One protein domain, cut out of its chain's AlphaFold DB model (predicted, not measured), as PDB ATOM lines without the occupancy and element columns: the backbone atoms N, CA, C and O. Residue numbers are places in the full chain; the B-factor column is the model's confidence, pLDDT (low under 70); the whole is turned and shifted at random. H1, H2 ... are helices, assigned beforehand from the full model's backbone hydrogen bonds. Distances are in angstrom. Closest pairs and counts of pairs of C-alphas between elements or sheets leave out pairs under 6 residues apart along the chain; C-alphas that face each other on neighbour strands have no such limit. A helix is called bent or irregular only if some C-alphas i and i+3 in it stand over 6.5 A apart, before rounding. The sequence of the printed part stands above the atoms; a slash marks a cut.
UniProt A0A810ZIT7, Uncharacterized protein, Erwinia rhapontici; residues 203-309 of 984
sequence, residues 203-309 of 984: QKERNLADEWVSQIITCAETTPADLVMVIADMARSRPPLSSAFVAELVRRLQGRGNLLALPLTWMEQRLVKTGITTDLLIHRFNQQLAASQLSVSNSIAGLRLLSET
ATOM      1  N   GLN A 203      38.010 -35.212   2.573       87.50
ATOM      2  CA  GLN A 203      38.338 -36.114   3.678       87.50
ATOM      3  C   GLN A 203      39.050 -37.387   3.202       87.50
ATOM      4  O   GLN A 203      40.003 -37.814   3.846       87.50
ATOM      5  N   LYS A 204      38.655 -37.976   2.064       87.94
ATOM      6  CA  LYS A 204      39.379 -39.119   1.470       87.94
ATOM      7  C   LYS A 204      40.830 -38.769   1.156       87.94
ATOM      8  O   LYS A 204      41.723 -39.558   1.442       87.94
ATOM      9  N   GLU A 205      41.061 -37.595   0.580       88.62
ATOM     10  CA  GLU A 205      42.404 -37.118   0.240       88.62
ATOM     11  C   GLU A 205      43.246 -36.837   1.491       88.62
ATOM     12  O   GLU A 205      44.429 -37.169   1.512       88.62
ATOM     13  N   ARG A 206      42.635 -36.310   2.562       86.88
ATOM     14  CA  ARG A 206      43.294 -36.146   3.869       86.88
ATOM     15  C   ARG A 206      43.632 -37.480   4.525       86.88
ATOM     16  O   ARG A 206      44.741 -37.633   5.014       86.88
ATOM     17  N   ASN A 207      42.716 -38.447   4.501       86.56
ATOM     18  CA  ASN A 207      42.967 -39.783   5.045       86.56
ATOM     19  C   ASN A 207      44.124 -40.464   4.304       86.56
ATOM     20  O   ASN A 207      45.003 -41.027   4.941       86.56
ATOM     21  N   LEU A 208      44.174 -40.340   2.972       88.62
ATOM     22  CA  LEU A 208      45.291 -40.852   2.174       88.62
ATOM     23  C   LEU A 208      46.619 -40.170   2.544       88.62
ATOM     24  O   LEU A 208      47.651 -40.834   2.615       88.62
ATOM     25  N   ALA A 209      46.612 -38.853   2.776       87.81
ATOM     26  CA  ALA A 209      47.795 -38.144   3.259       87.81
ATOM     27  C   ALA A 209      48.217 -38.645   4.648       87.81
ATOM     28  O   ALA A 209      49.398 -38.901   4.864       87.81
ATOM     29  N   ASP A 210      47.271 -38.838   5.568       86.31
ATOM     30  CA  ASP A 210      47.556 -39.306   6.927       86.31
ATOM     31  C   ASP A 210      48.053 -40.759   6.967       86.31
ATOM     32  O   ASP A 210      48.947 -41.069   7.754       86.31
ATOM     33  N   GLU A 211      47.562 -41.634   6.082       87.62
ATOM     34  CA  GLU A 211      48.088 -42.994   5.897       87.62
ATOM     35  C   GLU A 211      49.571 -42.961   5.504       87.62
ATOM     36  O   GLU A 211      50.400 -43.605   6.154       87.62
ATOM     37  N   TRP A 212      49.930 -42.160   4.492       88.75
ATOM     38  CA  TRP A 212      51.325 -42.001   4.071       88.75
ATOM     39  C   TRP A 212      52.191 -41.366   5.158       88.75
ATOM     40  O   TRP A 212      53.297 -41.840   5.412       88.75
ATOM     41  N   VAL A 213      51.697 -40.328   5.837       87.00
ATOM     42  CA  VAL A 213      52.431 -39.680   6.932       87.00
ATOM     43  C   VAL A 213      52.645 -40.641   8.094       87.00
ATOM     44  O   VAL A 213      53.746 -40.695   8.634       87.00
ATOM     45  N   SER A 214      51.638 -41.430   8.460       86.69
ATOM     46  CA  SER A 214      51.746 -42.415   9.537       86.69
ATOM     47  C   SER A 214      52.749 -43.514   9.188       86.69
ATOM     48  O   SER A 214      53.568 -43.865  10.034       86.69
ATOM     49  N   GLN A 215      52.757 -44.004   7.943       86.31
ATOM     50  CA  GLN A 215      53.772 -44.951   7.465       86.31
ATOM     51  C   GLN A 215      55.182 -44.347   7.501       86.31
ATOM     52  O   GLN A 215      56.115 -44.992   7.975       86.31
ATOM     53  N   ILE A 216      55.331 -43.095   7.056       85.75
ATOM     54  CA  ILE A 216      56.603 -42.360   7.060       85.75
ATOM     55  C   ILE A 216      57.116 -42.142   8.493       85.75
ATOM     56  O   ILE A 216      58.283 -42.413   8.761       85.75
ATOM     57  N   ILE A 217      56.260 -41.699   9.419       83.69
ATOM     58  CA  ILE A 217      56.622 -41.475  10.829       83.69
ATOM     59  C   ILE A 217      56.965 -42.801  11.510       83.69
ATOM     60  O   ILE A 217      58.026 -42.908  12.117       83.69
ATOM     61  N   THR A 218      56.127 -43.830  11.355       85.50
ATOM     62  CA  THR A 218      56.372 -45.151  11.961       85.50
ATOM     63  C   THR A 218      57.684 -45.747  11.455       85.50
ATOM     64  O   THR A 218      58.469 -46.261  12.249       85.50
ATOM     65  N   CYS A 219      57.969 -45.645  10.152       85.06
ATOM     66  CA  CYS A 219      59.232 -46.097   9.569       85.06
ATOM     67  C   CYS A 219      60.424 -45.272  10.081       85.06
ATOM     68  O   CYS A 219      61.453 -45.842  10.432       85.06
ATOM     69  N   ALA A 220      60.278 -43.950  10.210       80.31
ATOM     70  CA  ALA A 220      61.318 -43.096  10.780       80.31
ATOM     71  C   ALA A 220      61.626 -43.419  12.257       80.31
ATOM     72  O   ALA A 220      62.770 -43.264  12.676       80.31
ATOM     73  N   GLU A 221      60.638 -43.877  13.034       82.00
ATOM     74  CA  GLU A 221      60.799 -44.249  14.448       82.00
ATOM     75  C   GLU A 221      61.316 -45.685  14.645       82.00
ATOM     76  O   GLU A 221      62.073 -45.940  15.580       82.00
ATOM     77  N   THR A 222      60.927 -46.626  13.775       83.88
ATOM     78  CA  THR A 222      61.201 -48.067  13.959       83.88
ATOM     79  C   THR A 222      62.305 -48.617  13.052       83.88
ATOM     80  O   THR A 222      63.124 -49.410  13.517       83.88
ATOM     81  N   THR A 223      62.379 -48.193  11.786       82.94
ATOM     82  CA  THR A 223      63.351 -48.670  10.782       82.94
ATOM     83  C   THR A 223      63.833 -47.536   9.854       82.94
ATOM     84  O   THR A 223      63.491 -47.495   8.670       82.94
ATOM     85  N   PRO A 224      64.697 -46.614  10.333       76.88
ATOM     86  CA  PRO A 224      65.080 -45.407   9.587       76.88
ATOM     87  C   PRO A 224      65.750 -45.668   8.226       76.88
ATOM     88  O   PRO A 224      65.697 -44.819   7.337       76.88
ATOM     89  N   ALA A 225      66.386 -46.832   8.053       77.00
ATOM     90  CA  ALA A 225      67.046 -47.228   6.808       77.00
ATOM     91  C   ALA A 225      66.058 -47.441   5.641       77.00
ATOM     92  O   ALA A 225      66.422 -47.212   4.487       77.00
ATOM     93  N   ASP A 226      64.806 -47.807   5.936       80.88
ATOM     94  CA  ASP A 226      63.780 -48.109   4.930       80.88
ATOM     95  C   ASP A 226      62.969 -46.870   4.507       80.88
ATOM     96  O   ASP A 226      62.162 -46.928   3.575       80.88
ATOM     97  N   LEU A 227      63.212 -45.713   5.135       80.25
ATOM     98  CA  LEU A 227      62.454 -44.477   4.918       80.25
ATOM     99  C   LEU A 227      62.458 -44.029   3.448       80.25
ATOM    100  O   LEU A 227      61.436 -43.598   2.911       80.25
ATOM    101  N   VAL A 228      63.599 -44.171   2.768       80.25
ATOM    102  CA  VAL A 228      63.733 -43.834   1.342       80.25
ATOM    103  C   VAL A 228      62.844 -44.732   0.474       80.25
ATOM    104  O   VAL A 228      62.295 -44.254  -0.520       80.25
ATOM    105  N   MET A 229      62.647 -46.001   0.855       81.81
ATOM    106  CA  MET A 229      61.759 -46.915   0.130       81.81
ATOM    107  C   MET A 229      60.291 -46.515   0.282       81.81
ATOM    108  O   MET A 229      59.589 -46.454  -0.724       81.81
ATOM    109  N   VAL A 230      59.854 -46.136   1.488       83.75
ATOM    110  CA  VAL A 230      58.478 -45.660   1.734       83.75
ATOM    111  C   VAL A 230      58.184 -44.378   0.943       83.75
ATOM    112  O   VAL A 230      57.131 -44.252   0.315       83.75
ATOM    113  N   ILE A 231      59.137 -43.441   0.881       81.62
ATOM    114  CA  ILE A 231      59.005 -42.216   0.071       81.62
ATOM    115  C   ILE A 231      58.967 -42.551  -1.428       81.62
ATOM    116  O   ILE A 231      58.191 -41.955  -2.182       81.62
ATOM    117  N   ALA A 232      59.772 -43.517  -1.879       82.19
ATOM    118  CA  ALA A 232      59.752 -43.987  -3.261       82.19
ATOM    119  C   ALA A 232      58.433 -44.702  -3.615       82.19
ATOM    120  O   ALA A 232      57.941 -44.544  -4.734       82.19
ATOM    121  N   ASP A 233      57.835 -45.449  -2.686       85.69
ATOM    122  CA  ASP A 233      56.514 -46.071  -2.837       85.69
ATOM    123  C   ASP A 233      55.403 -45.027  -2.937       85.69
ATOM    124  O   ASP A 233      54.600 -45.071  -3.875       85.69
ATOM    125  N   MET A 234      55.428 -44.014  -2.065       85.31
ATOM    126  CA  MET A 234      54.523 -42.869  -2.158       85.31
ATOM    127  C   MET A 234      54.661 -42.185  -3.524       85.31
ATOM    128  O   MET A 234      53.669 -42.000  -4.232       85.31
ATOM    129  N   ALA A 235      55.885 -41.882  -3.962       82.56
ATOM    130  CA  ALA A 235      56.133 -41.253  -5.257       82.56
ATOM    131  C   ALA A 235      55.664 -42.115  -6.447       82.56
ATOM    132  O   ALA A 235      55.166 -41.573  -7.443       82.56
ATOM    133  N   ARG A 236      55.787 -43.448  -6.351       84.88
ATOM    134  CA  ARG A 236      55.299 -44.412  -7.354       84.88
ATOM    135  C   ARG A 236      53.775 -44.480  -7.412       84.88
ATOM    136  O   ARG A 236      53.235 -44.613  -8.511       84.88
ATOM    137  N   SER A 237      53.094 -44.334  -6.275       85.12
ATOM    138  CA  SER A 237      51.626 -44.361  -6.187       85.12
ATOM    139  C   SER A 237      50.936 -43.160  -6.853       85.12
ATOM    140  O   SER A 237      49.746 -43.232  -7.148       85.12
ATOM    141  N   ARG A 238      51.688 -42.087  -7.155       81.94
ATOM    142  CA  ARG A 238      51.200 -40.835  -7.770       81.94
ATOM    143  C   ARG A 238      50.012 -40.231  -6.996       81.94
ATOM    144  O   ARG A 238      48.919 -40.130  -7.556       81.94
ATOM    145  N   PRO A 239      50.217 -39.815  -5.733       83.06
ATOM    146  CA  PRO A 239      49.153 -39.225  -4.930       83.06
ATOM    147  C   PRO A 239      48.578 -37.960  -5.592       83.06
ATOM    148  O   PRO A 239      49.284 -37.281  -6.352       83.06
ATOM    149  N   PRO A 240      47.302 -37.629  -5.325       83.94
ATOM    150  CA  PRO A 240      46.671 -36.439  -5.878       83.94
ATOM    151  C   PRO A 240      47.380 -35.172  -5.380       83.94
ATOM    152  O   PRO A 240      47.581 -34.989  -4.184       83.94
ATOM    153  N   LEU A 241      47.708 -34.249  -6.291       82.25
ATOM    154  CA  LEU A 241      48.227 -32.911  -5.956       82.25
ATOM    155  C   LEU A 241      47.080 -31.944  -5.610       82.25
ATOM    156  O   LEU A 241      47.029 -30.815  -6.101       82.25
ATOM    157  N   SER A 242      46.107 -32.419  -4.834       86.06
ATOM    158  CA  SER A 242      44.953 -31.625  -4.423       86.06
ATOM    159  C   SER A 242      45.292 -30.717  -3.239       86.06
ATOM    160  O   SER A 242      46.253 -30.945  -2.502       86.06
ATOM    161  N   SER A 243      44.476 -29.680  -3.038       86.38
ATOM    162  CA  SER A 243      44.596 -28.759  -1.903       86.38
ATOM    163  C   SER A 243      44.519 -29.493  -0.557       86.38
ATOM    164  O   SER A 243      45.309 -29.204   0.337       86.38
ATOM    165  N   ALA A 244      43.624 -30.481  -0.435       86.50
ATOM    166  CA  ALA A 244      43.400 -31.243   0.791       86.50
ATOM    167  C   ALA A 244      44.548 -32.208   1.133       86.50
ATOM    168  O   ALA A 244      44.982 -32.246   2.285       86.50
ATOM    169  N   PHE A 245      45.074 -32.944   0.145       88.94
ATOM    170  CA  PHE A 245      46.200 -33.864   0.353       88.94
ATOM    171  C   PHE A 245      47.470 -33.105   0.758       88.94
ATOM    172  O   PHE A 245      48.107 -33.435   1.757       88.94
ATOM    173  N   VAL A 246      47.813 -32.049   0.008       87.69
ATOM    174  CA  VAL A 246      49.023 -31.245   0.242       87.69
ATOM    175  C   VAL A 246      48.961 -30.542   1.598       87.69
ATOM    176  O   VAL A 246      49.927 -30.604   2.354       87.69
ATOM    177  N   ALA A 247      47.832 -29.912   1.940       87.31
ATOM    178  CA  ALA A 247      47.696 -29.214   3.216       87.31
ATOM    179  C   ALA A 247      47.847 -30.159   4.419       87.31
ATOM    180  O   ALA A 247      48.525 -29.808   5.383       87.31
ATOM    181  N   GLU A 248      47.272 -31.364   4.357       86.56
ATOM    182  CA  GLU A 248      47.378 -32.358   5.432       86.56
ATOM    183  C   GLU A 248      48.804 -32.926   5.557       86.56
ATOM    184  O   GLU A 248      49.333 -33.016   6.668       86.56
ATOM    185  N   LEU A 249      49.458 -33.217   4.424       87.25
ATOM    186  CA  LEU A 249      50.844 -33.691   4.381       87.25
ATOM    187  C   LEU A 249      51.808 -32.675   5.022       87.25
ATOM    188  O   LEU A 249      52.612 -33.040   5.882       87.25
ATOM    189  N   VAL A 250      51.701 -31.394   4.641       86.56
ATOM    190  CA  VAL A 250      52.519 -30.310   5.214       86.56
ATOM    191  C   VAL A 250      52.234 -30.156   6.700       86.56
ATOM    192  O   VAL A 250      53.162 -30.207   7.502       86.56
ATOM    193  N   ARG A 251      50.957 -30.039   7.086       85.81
ATOM    194  CA  ARG A 251      50.531 -29.816   8.476       85.81
ATOM    195  C   ARG A 251      51.096 -30.855   9.445       85.81
ATOM    196  O   ARG A 251      51.395 -30.515  10.588       85.81
ATOM    197  N   ARG A 252      51.210 -32.120   9.022       84.75
ATOM    198  CA  ARG A 252      51.665 -33.224   9.882       84.75
ATOM    199  C   ARG A 252      53.186 -33.424   9.879       84.75
ATOM    200  O   ARG A 252      53.719 -33.844  10.907       84.75
ATOM    201  N   LEU A 253      53.876 -33.131   8.771       83.00
ATOM    202  CA  LEU A 253      55.333 -33.310   8.643       83.00
ATOM    203  C   LEU A 253      56.145 -32.064   9.036       83.00
ATOM    204  O   LEU A 253      57.303 -32.187   9.446       83.00
ATOM    205  N   GLN A 254      55.563 -30.867   8.936       79.00
ATOM    206  CA  GLN A 254      56.243 -29.611   9.253       79.00
ATOM    207  C   GLN A 254      56.628 -29.558  10.744       79.00
ATOM    208  O   GLN A 254      55.796 -29.743  11.628       79.00
ATOM    209  N   GLY A 255      57.913 -29.316  11.028       70.75
ATOM    210  CA  GLY A 255      58.440 -29.178  12.393       70.75
ATOM    211  C   GLY A 255      58.889 -30.471  13.090       70.75
ATOM    212  O   GLY A 255      59.296 -30.402  14.246       70.75
ATOM    213  N   ARG A 256      58.870 -31.639  12.420       69.25
ATOM    214  CA  ARG A 256      59.241 -32.944  13.022       69.25
ATOM    215  C   ARG A 256      60.679 -33.442  12.741       69.25
ATOM    216  O   ARG A 256      60.984 -34.599  13.001       69.25
ATOM    217  N   GLY A 257      61.589 -32.574  12.280       65.50
ATOM    218  CA  GLY A 257      63.033 -32.860  12.134       65.50
ATOM    219  C   GLY A 257      63.534 -33.059  10.690       65.50
ATOM    220  O   GLY A 257      62.748 -33.236   9.763       65.50
ATOM    221  N   ASN A 258      64.862 -33.029  10.490       65.81
ATOM    222  CA  ASN A 258      65.508 -32.977   9.159       65.81
ATOM    223  C   ASN A 258      65.250 -34.201   8.259       65.81
ATOM    224  O   ASN A 258      65.214 -34.061   7.040       65.81
ATOM    225  N   LEU A 259      65.048 -35.395   8.829       60.69
ATOM    226  CA  LEU A 259      64.787 -36.625   8.061       60.69
ATOM    227  C   LEU A 259      63.400 -36.629   7.390       60.69
ATOM    228  O   LEU A 259      63.202 -37.298   6.379       60.69
ATOM    229  N   LEU A 260      62.460 -35.830   7.903       68.12
ATOM    230  CA  LEU A 260      61.093 -35.706   7.387       68.12
ATOM    231  C   LEU A 260      60.927 -34.535   6.397       68.12
ATOM    232  O   LEU A 260      59.820 -34.281   5.926       68.12
ATOM    233  N   ALA A 261      62.019 -33.848   6.035       72.25
ATOM    234  CA  ALA A 261      62.017 -32.789   5.022       72.25
ATOM    235  C   ALA A 261      61.985 -33.339   3.581       72.25
ATOM    236  O   ALA A 261      61.410 -32.713   2.695       72.25
ATOM    237  N   LEU A 262      62.539 -34.537   3.348       76.31
ATOM    238  CA  LEU A 262      62.637 -35.171   2.022       76.31
ATOM    239  C   LEU A 262      61.281 -35.336   1.292       76.31
ATOM    240  O   LEU A 262      61.206 -34.967   0.115       76.31
ATOM    241  N   PRO A 263      60.196 -35.825   1.932       78.88
ATOM    242  CA  PRO A 263      58.868 -35.875   1.314       78.88
ATOM    243  C   PRO A 263      58.321 -34.491   0.936       78.88
ATOM    244  O   PRO A 263      57.698 -34.342  -0.118       78.88
ATOM    245  N   LEU A 264      58.572 -33.475   1.771       80.75
ATOM    246  CA  LEU A 264      58.120 -32.100   1.540       80.75
ATOM    247  C   LEU A 264      58.855 -31.477   0.350       80.75
ATOM    248  O   LEU A 264      58.213 -30.946  -0.553       80.75
ATOM    249  N   THR A 265      60.178 -31.642   0.278       80.62
ATOM    250  CA  THR A 265      60.990 -31.164  -0.852       80.62
ATOM    251  C   THR A 265      60.609 -31.865  -2.159       80.62
ATOM    252  O   THR A 265      60.524 -31.225  -3.209       80.62
ATOM    253  N   TRP A 266      60.328 -33.172  -2.120       83.19
ATOM    254  CA  TRP A 266      59.835 -33.908  -3.290       83.19
ATOM    255  C   TRP A 266      58.493 -33.356  -3.797       83.19
ATOM    256  O   TRP A 266      58.295 -33.196  -5.008       83.19
ATOM    257  N   MET A 267      57.578 -33.034  -2.881       83.31
ATOM    258  CA  MET A 267      56.277 -32.459  -3.214       83.31
ATOM    259  C   MET A 267      56.406 -31.034  -3.769       83.31
ATOM    260  O   MET A 267      55.793 -30.730  -4.792       83.31
ATOM    261  N   GLU A 268      57.244 -30.186  -3.171       82.62
ATOM    262  CA  GLU A 268      57.545 -28.842  -3.685       82.62
ATOM    263  C   GLU A 268      58.095 -28.902  -5.115       82.62
ATOM    264  O   GLU A 268      57.594 -28.216  -6.004       82.62
ATOM    265  N   GLN A 269      59.045 -29.803  -5.391       82.38
ATOM    266  CA  GLN A 269      59.577 -30.008  -6.744       82.38
ATOM    267  C   GLN A 269      58.506 -30.461  -7.751       82.38
ATOM    268  O   GLN A 269      58.595 -30.144  -8.941       82.38
ATOM    269  N   ARG A 270      57.494 -31.216  -7.307       82.44
ATOM    270  CA  ARG A 270      56.353 -31.628  -8.141       82.44
ATOM    271  C   ARG A 270      55.391 -30.475  -8.417       82.44
ATOM    272  O   ARG A 270      54.930 -30.362  -9.550       82.44
ATOM    273  N   LEU A 271      55.125 -29.635  -7.424       83.69
ATOM    274  CA  LEU A 271      54.236 -28.475  -7.533       83.69
ATOM    275  C   LEU A 271      54.848 -27.346  -8.378       83.69
ATOM    276  O   LEU A 271      54.166 -26.745  -9.208       83.69
ATOM    277  N   VAL A 272      56.165 -27.137  -8.279       83.94
ATOM    278  CA  VAL A 272      56.894 -26.184  -9.136       83.94
ATOM    279  C   VAL A 272      56.767 -26.558 -10.616       83.94
ATOM    280  O   VAL A 272      56.586 -25.680 -11.458       83.94
ATOM    281  N   LYS A 273      56.760 -27.858 -10.954       80.12
ATOM    282  CA  LYS A 273      56.547 -28.330 -12.338       80.12
ATOM    283  C   LYS A 273      55.156 -28.007 -12.891       80.12
ATOM    284  O   LYS A 273      54.993 -27.992 -14.108       80.12
ATOM    285  N   THR A 274      54.169 -27.764 -12.031       77.19
ATOM    286  CA  THR A 274      52.809 -27.364 -12.417       77.19
ATOM    287  C   THR A 274      52.542 -25.870 -12.208       77.19
ATOM    288  O   THR A 274      51.424 -25.422 -12.454       77.19
ATOM    289  N   GLY A 275      53.549 -25.086 -11.795       78.06
ATOM    290  CA  GLY A 275      53.438 -23.638 -11.585       78.06
ATOM    291  C   GLY A 275      52.620 -23.234 -10.353       78.06
ATOM    292  O   GLY A 275      52.116 -22.115 -10.299       78.06
ATOM    293  N   ILE A 276      52.445 -24.136  -9.384       85.12
ATOM    294  CA  ILE A 276      51.640 -23.910  -8.175       85.12
ATOM    295  C   ILE A 276      52.558 -23.986  -6.950       85.12
ATOM    296  O   ILE A 276      53.461 -24.813  -6.901       85.12
ATOM    297  N   THR A 277      52.335 -23.136  -5.950       86.69
ATOM    298  CA  THR A 277      53.080 -23.151  -4.682       86.69
ATOM    299  C   THR A 277      52.296 -23.852  -3.574       86.69
ATOM    300  O   THR A 277      51.062 -23.861  -3.568       86.69
ATOM    301  N   THR A 278      53.014 -24.408  -2.598       83.50
ATOM    302  CA  THR A 278      52.431 -25.069  -1.422       83.50
ATOM    303  C   THR A 278      51.523 -24.123  -0.625       83.50
ATOM    304  O   THR A 278      50.379 -24.476  -0.337       83.50
ATOM    305  N   ASP A 279      51.966 -22.886  -0.370       82.94
ATOM    306  CA  ASP A 279      51.187 -21.874   0.365       82.94
ATOM    307  C   ASP A 279      49.860 -21.527  -0.320       82.94
ATOM    308  O   ASP A 279      48.834 -21.341   0.339       82.94
ATOM    309  N   LEU A 280      49.844 -21.497  -1.657       85.50
ATOM    310  CA  LEU A 280      48.631 -21.222  -2.424       85.50
ATOM    311  C   LEU A 280      47.622 -22.369  -2.285       85.50
ATOM    312  O   LEU A 280      46.418 -22.121  -2.210       85.50
ATOM    313  N   LEU A 281      48.089 -23.622  -2.235       85.75
ATOM    314  CA  LEU A 281      47.225 -24.785  -2.023       85.75
ATOM    315  C   LEU A 281      46.674 -24.850  -0.599       85.75
ATOM    316  O   LEU A 281      45.488 -25.145  -0.445       85.75
ATOM    317  N   ILE A 282      47.477 -24.508   0.411       85.50
ATOM    318  CA  ILE A 282      47.019 -24.397   1.805       85.50
ATOM    319  C   ILE A 282      45.970 -23.285   1.928       85.50
ATOM    320  O   ILE A 282      44.902 -23.496   2.505       85.50
ATOM    321  N   HIS A 283      46.214 -22.121   1.321       85.62
ATOM    322  CA  HIS A 283      45.246 -21.024   1.319       85.62
ATOM    323  C   HIS A 283      43.937 -21.418   0.612       85.62
ATOM    324  O   HIS A 283      42.848 -21.133   1.120       85.62
ATOM    325  N   ARG A 284      44.014 -22.095  -0.542       86.06
ATOM    326  CA  ARG A 284      42.829 -22.614  -1.252       86.06
ATOM    327  C   ARG A 284      42.078 -23.651  -0.425       86.06
ATOM    328  O   ARG A 284      40.851 -23.636  -0.423       86.06
ATOM    329  N   PHE A 285      42.790 -24.523   0.287       85.06
ATOM    330  CA  PHE A 285      42.183 -25.514   1.171       85.06
ATOM    331  C   PHE A 285      41.409 -24.851   2.318       85.06
ATOM    332  O   PHE A 285      40.244 -25.174   2.531       85.06
ATOM    333  N   ASN A 286      42.002 -23.862   2.993       85.88
ATOM    334  CA  ASN A 286      41.334 -23.129   4.073       85.88
ATOM    335  C   ASN A 286      40.100 -22.357   3.577       85.88
ATOM    336  O   ASN A 286      39.052 -22.390   4.221       85.88
ATOM    337  N   GLN A 287      40.187 -21.718   2.404       86.06
ATOM    338  CA  GLN A 287      39.026 -21.084   1.766       86.06
ATOM    339  C   GLN A 287      37.929 -22.102   1.435       86.06
ATOM    340  O   GLN A 287      36.754 -21.834   1.672       86.06
ATOM    341  N   GLN A 288      38.299 -23.274   0.915       84.69
ATOM    342  CA  GLN A 288      37.354 -24.343   0.599       84.69
ATOM    343  C   GLN A 288      36.676 -24.901   1.859       84.69
ATOM    344  O   GLN A 288      35.469 -25.136   1.830       84.69
ATOM    345  N   LEU A 289      37.416 -25.081   2.961       83.19
ATOM    346  CA  LEU A 289      36.858 -25.501   4.249       83.19
ATOM    347  C   LEU A 289      35.846 -24.480   4.777       83.19
ATOM    348  O   LEU A 289      34.726 -24.862   5.115       83.19
ATOM    349  N   ALA A 290      36.212 -23.195   4.785       85.12
ATOM    350  CA  ALA A 290      35.331 -22.119   5.233       85.12
ATOM    351  C   ALA A 290      34.068 -22.016   4.361       85.12
ATOM    352  O   ALA A 290      32.958 -21.963   4.886       85.12
ATOM    353  N   ALA A 291      34.220 -22.064   3.033       85.69
ATOM    354  CA  ALA A 291      33.098 -22.030   2.098       85.69
ATOM    355  C   ALA A 291      32.174 -23.249   2.258       85.69
ATOM    356  O   ALA A 291      30.956 -23.099   2.286       85.69
ATOM    357  N   SER A 292      32.738 -24.452   2.420       86.88
ATOM    358  CA  SER A 292      31.947 -25.671   2.636       86.88
ATOM    359  C   SER A 292      31.185 -25.608   3.959       86.88
ATOM    360  O   SER A 292      30.008 -25.948   4.000       86.88
ATOM    361  N   GLN A 293      31.826 -25.137   5.032       87.81
ATOM    362  CA  GLN A 293      31.189 -24.993   6.342       87.81
ATOM    363  C   GLN A 293      30.033 -23.990   6.302       87.81
ATOM    364  O   GLN A 293      28.949 -24.294   6.802       87.81
ATOM    365  N   LEU A 294      30.238 -22.826   5.676       87.62
ATOM    366  CA  LEU A 294      29.189 -21.820   5.501       87.62
ATOM    367  C   LEU A 294      28.034 -22.356   4.649       87.62
ATOM    368  O   LEU A 294      26.886 -22.230   5.059       87.62
ATOM    369  N   SER A 295      28.321 -23.026   3.532       88.38
ATOM    370  CA  SER A 295      27.289 -23.562   2.635       88.38
ATOM    371  C   SER A 295      26.453 -24.671   3.297       88.38
ATOM    372  O   SER A 295      25.225 -24.682   3.157       88.38
ATOM    373  N   VAL A 296      27.067 -25.567   4.094       89.81
ATOM    374  CA  VAL A 296      26.316 -26.539   4.922       89.81
ATOM    375  C   VAL A 296      25.458 -25.808   5.947       89.81
ATOM    376  O   VAL A 296      24.260 -26.071   6.030       89.81
ATOM    377  N   SER A 297      26.046 -24.881   6.709       89.62
ATOM    378  CA  SER A 297      25.337 -24.157   7.769       89.62
ATOM    379  C   SER A 297      24.143 -23.369   7.220       89.62
ATOM    380  O   SER A 297      23.031 -23.512   7.729       89.62
ATOM    381  N   ASN A 298      24.336 -22.637   6.118       91.00
ATOM    382  CA  ASN A 298      23.286 -21.907   5.408       91.00
ATOM    383  C   ASN A 298      22.196 -22.846   4.890       91.00
ATOM    384  O   ASN A 298      21.017 -22.551   5.061       91.00
ATOM    385  N   SER A 299      22.561 -23.990   4.306       91.56
ATOM    386  CA  SER A 299      21.575 -24.941   3.779       91.56
ATOM    387  C   SER A 299      20.732 -25.576   4.889       91.56
ATOM    388  O   SER A 299      19.520 -25.725   4.735       91.56
ATOM    389  N   ILE A 300      21.348 -25.907   6.030       90.94
ATOM    390  CA  ILE A 300      20.639 -26.409   7.215       90.94
ATOM    391  C   ILE A 300      19.726 -25.328   7.805       90.94
ATOM    392  O   ILE A 300      18.557 -25.606   8.082       90.94
ATOM    393  N   ALA A 301      20.220 -24.097   7.957       91.31
ATOM    394  CA  ALA A 301      19.411 -22.967   8.412       91.31
ATOM    395  C   ALA A 301      18.232 -22.701   7.460       91.31
ATOM    396  O   ALA A 301      17.103 -22.517   7.910       91.31
ATOM    397  N   GLY A 302      18.469 -22.780   6.149       91.38
ATOM    398  CA  GLY A 302      17.447 -22.657   5.118       91.38
ATOM    399  C   GLY A 302      16.370 -23.738   5.223       91.38
ATOM    400  O   GLY A 302      15.190 -23.415   5.132       91.38
ATOM    401  N   LEU A 303      16.738 -25.002   5.466       91.69
ATOM    402  CA  LEU A 303      15.772 -26.094   5.665       91.69
ATOM    403  C   LEU A 303      14.912 -25.899   6.925       91.69
ATOM    404  O   LEU A 303      13.710 -26.181   6.898       91.69
ATOM    405  N   ARG A 304      15.506 -25.391   8.016       91.06
ATOM    406  CA  ARG A 304      14.762 -25.043   9.240       91.06
ATOM    407  C   ARG A 304      13.774 -23.912   8.976       91.06
ATOM    408  O   ARG A 304      12.586 -24.084   9.232       91.06
ATOM    409  N   LEU A 305      14.221 -22.838   8.324       90.88
ATOM    410  CA  LEU A 305      13.353 -21.719   7.950       90.88
ATOM    411  C   LEU A 305      12.187 -22.167   7.050       90.88
ATOM    412  O   LEU A 305      11.063 -21.697   7.220       90.88
ATOM    413  N   LEU A 306      12.407 -23.122   6.132       90.19
ATOM    414  CA  LEU A 306      11.338 -23.636   5.255       90.19
ATOM    415  C   LEU A 306      10.264 -24.380   6.064       90.19
ATOM    416  O   LEU A 306       9.131 -24.510   5.600       90.19
ATOM    417  N   SER A 307      10.629 -24.907   7.233       86.81
ATOM    418  CA  SER A 307       9.730 -25.635   8.132       86.81
ATOM    419  C   SER A 307       8.963 -24.697   9.067       86.81
ATOM    420  O   SER A 307       7.831 -25.003   9.420       86.81
ATOM    421  N   GLU A 308       9.546 -23.550   9.420       90.25
ATOM    422  CA  GLU A 308       8.934 -22.528  10.284       90.25
ATOM    423  C   GLU A 308       8.035 -21.538   9.518       90.25
ATOM    424  O   GLU A 308       7.142 -20.927  10.097       90.25
ATOM    425  N   THR A 309       8.254 -21.370   8.209       90.88
ATOM    426  CA  THR A 309       7.511 -20.402   7.385       90.88
ATOM    427  C   THR A 309       6.066 -20.845   7.141       90.88
ATOM    428  O   THR A 309       5.823 -21.962   6.677       90.88
TER     429      THR A 309
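AT A GLANCE: This is residues 203 to 309 of the 984 residues of an uncharacterized protein of Erwinia rhapontici (UniProt A0A810ZIT7). A long helix, H5, runs out like a handle from a compact head, where H1, H2, H3 and H4 form an up-and-down bundle, each helix running against the one before it; residues 290 to 309, of which 290 to 308 belong to H5, stick out. The beginning of H5 packs on H3. The 107 printed residues hold five named helices, H1 to H5 in chain order, and no named strand: all helix. The whole is loose, with a radius of gyration of the C-alphas of 17.9 A, and spans 65 by 32 by 25 A, the arm of H5 making the length.

IN THESE COORDINATES: H5, residues 278 to 308, is 45.1 A long, from C-alpha 278 at (52.431, -25.069, -1.422) to C-alpha 308 at (8.934, -22.528, 10.284). H3, residues 243 to 253, measures 15.7 A. H1, residues 203 to 222, begins at C-alpha 203 (38.338, -36.114, 3.678) and measures 27.8 A. H2, residues 224 to 237, measures 20.8 A and is irregular: C-alphas 225 and 228 are 7.2 A apart. H4, residues 258 to 272, measures 21.3 A and is only just irregular, C-alphas 259 and 262 being 6.6 A apart.

HOW THE PARTS SIT: H3 is the hub. With residues 278 to 285 alone H5 touches it at a steep tilt of 62 degrees; the closest C-alphas, of Ser 243 and Leu 281, are 4.8 A apart. H1 touches H3, Glu 205 to Phe 245 at 5.0 A between closest C-alphas. The hairpin of H3 and H4 has its closest C-alphas at Leu 253 and Leu 260, 6.4 A; that of H1 and H2 at Cys 219 and Leu 227, 5.9 A. H5 is apart from H1 and H2. Every O i to N i+4 pair is within hydrogen-bond range in H1, H3 and H5, against 8 of 10 in H2 and 8 of 11 in H4.

THE WHOLE: The C-alphas of Ala 225 and Thr 309, the two farthest apart, are 65.3 A apart. The printed part has no cut, and its four links are tight. Residues 256 to 260 are under pLDDT 70.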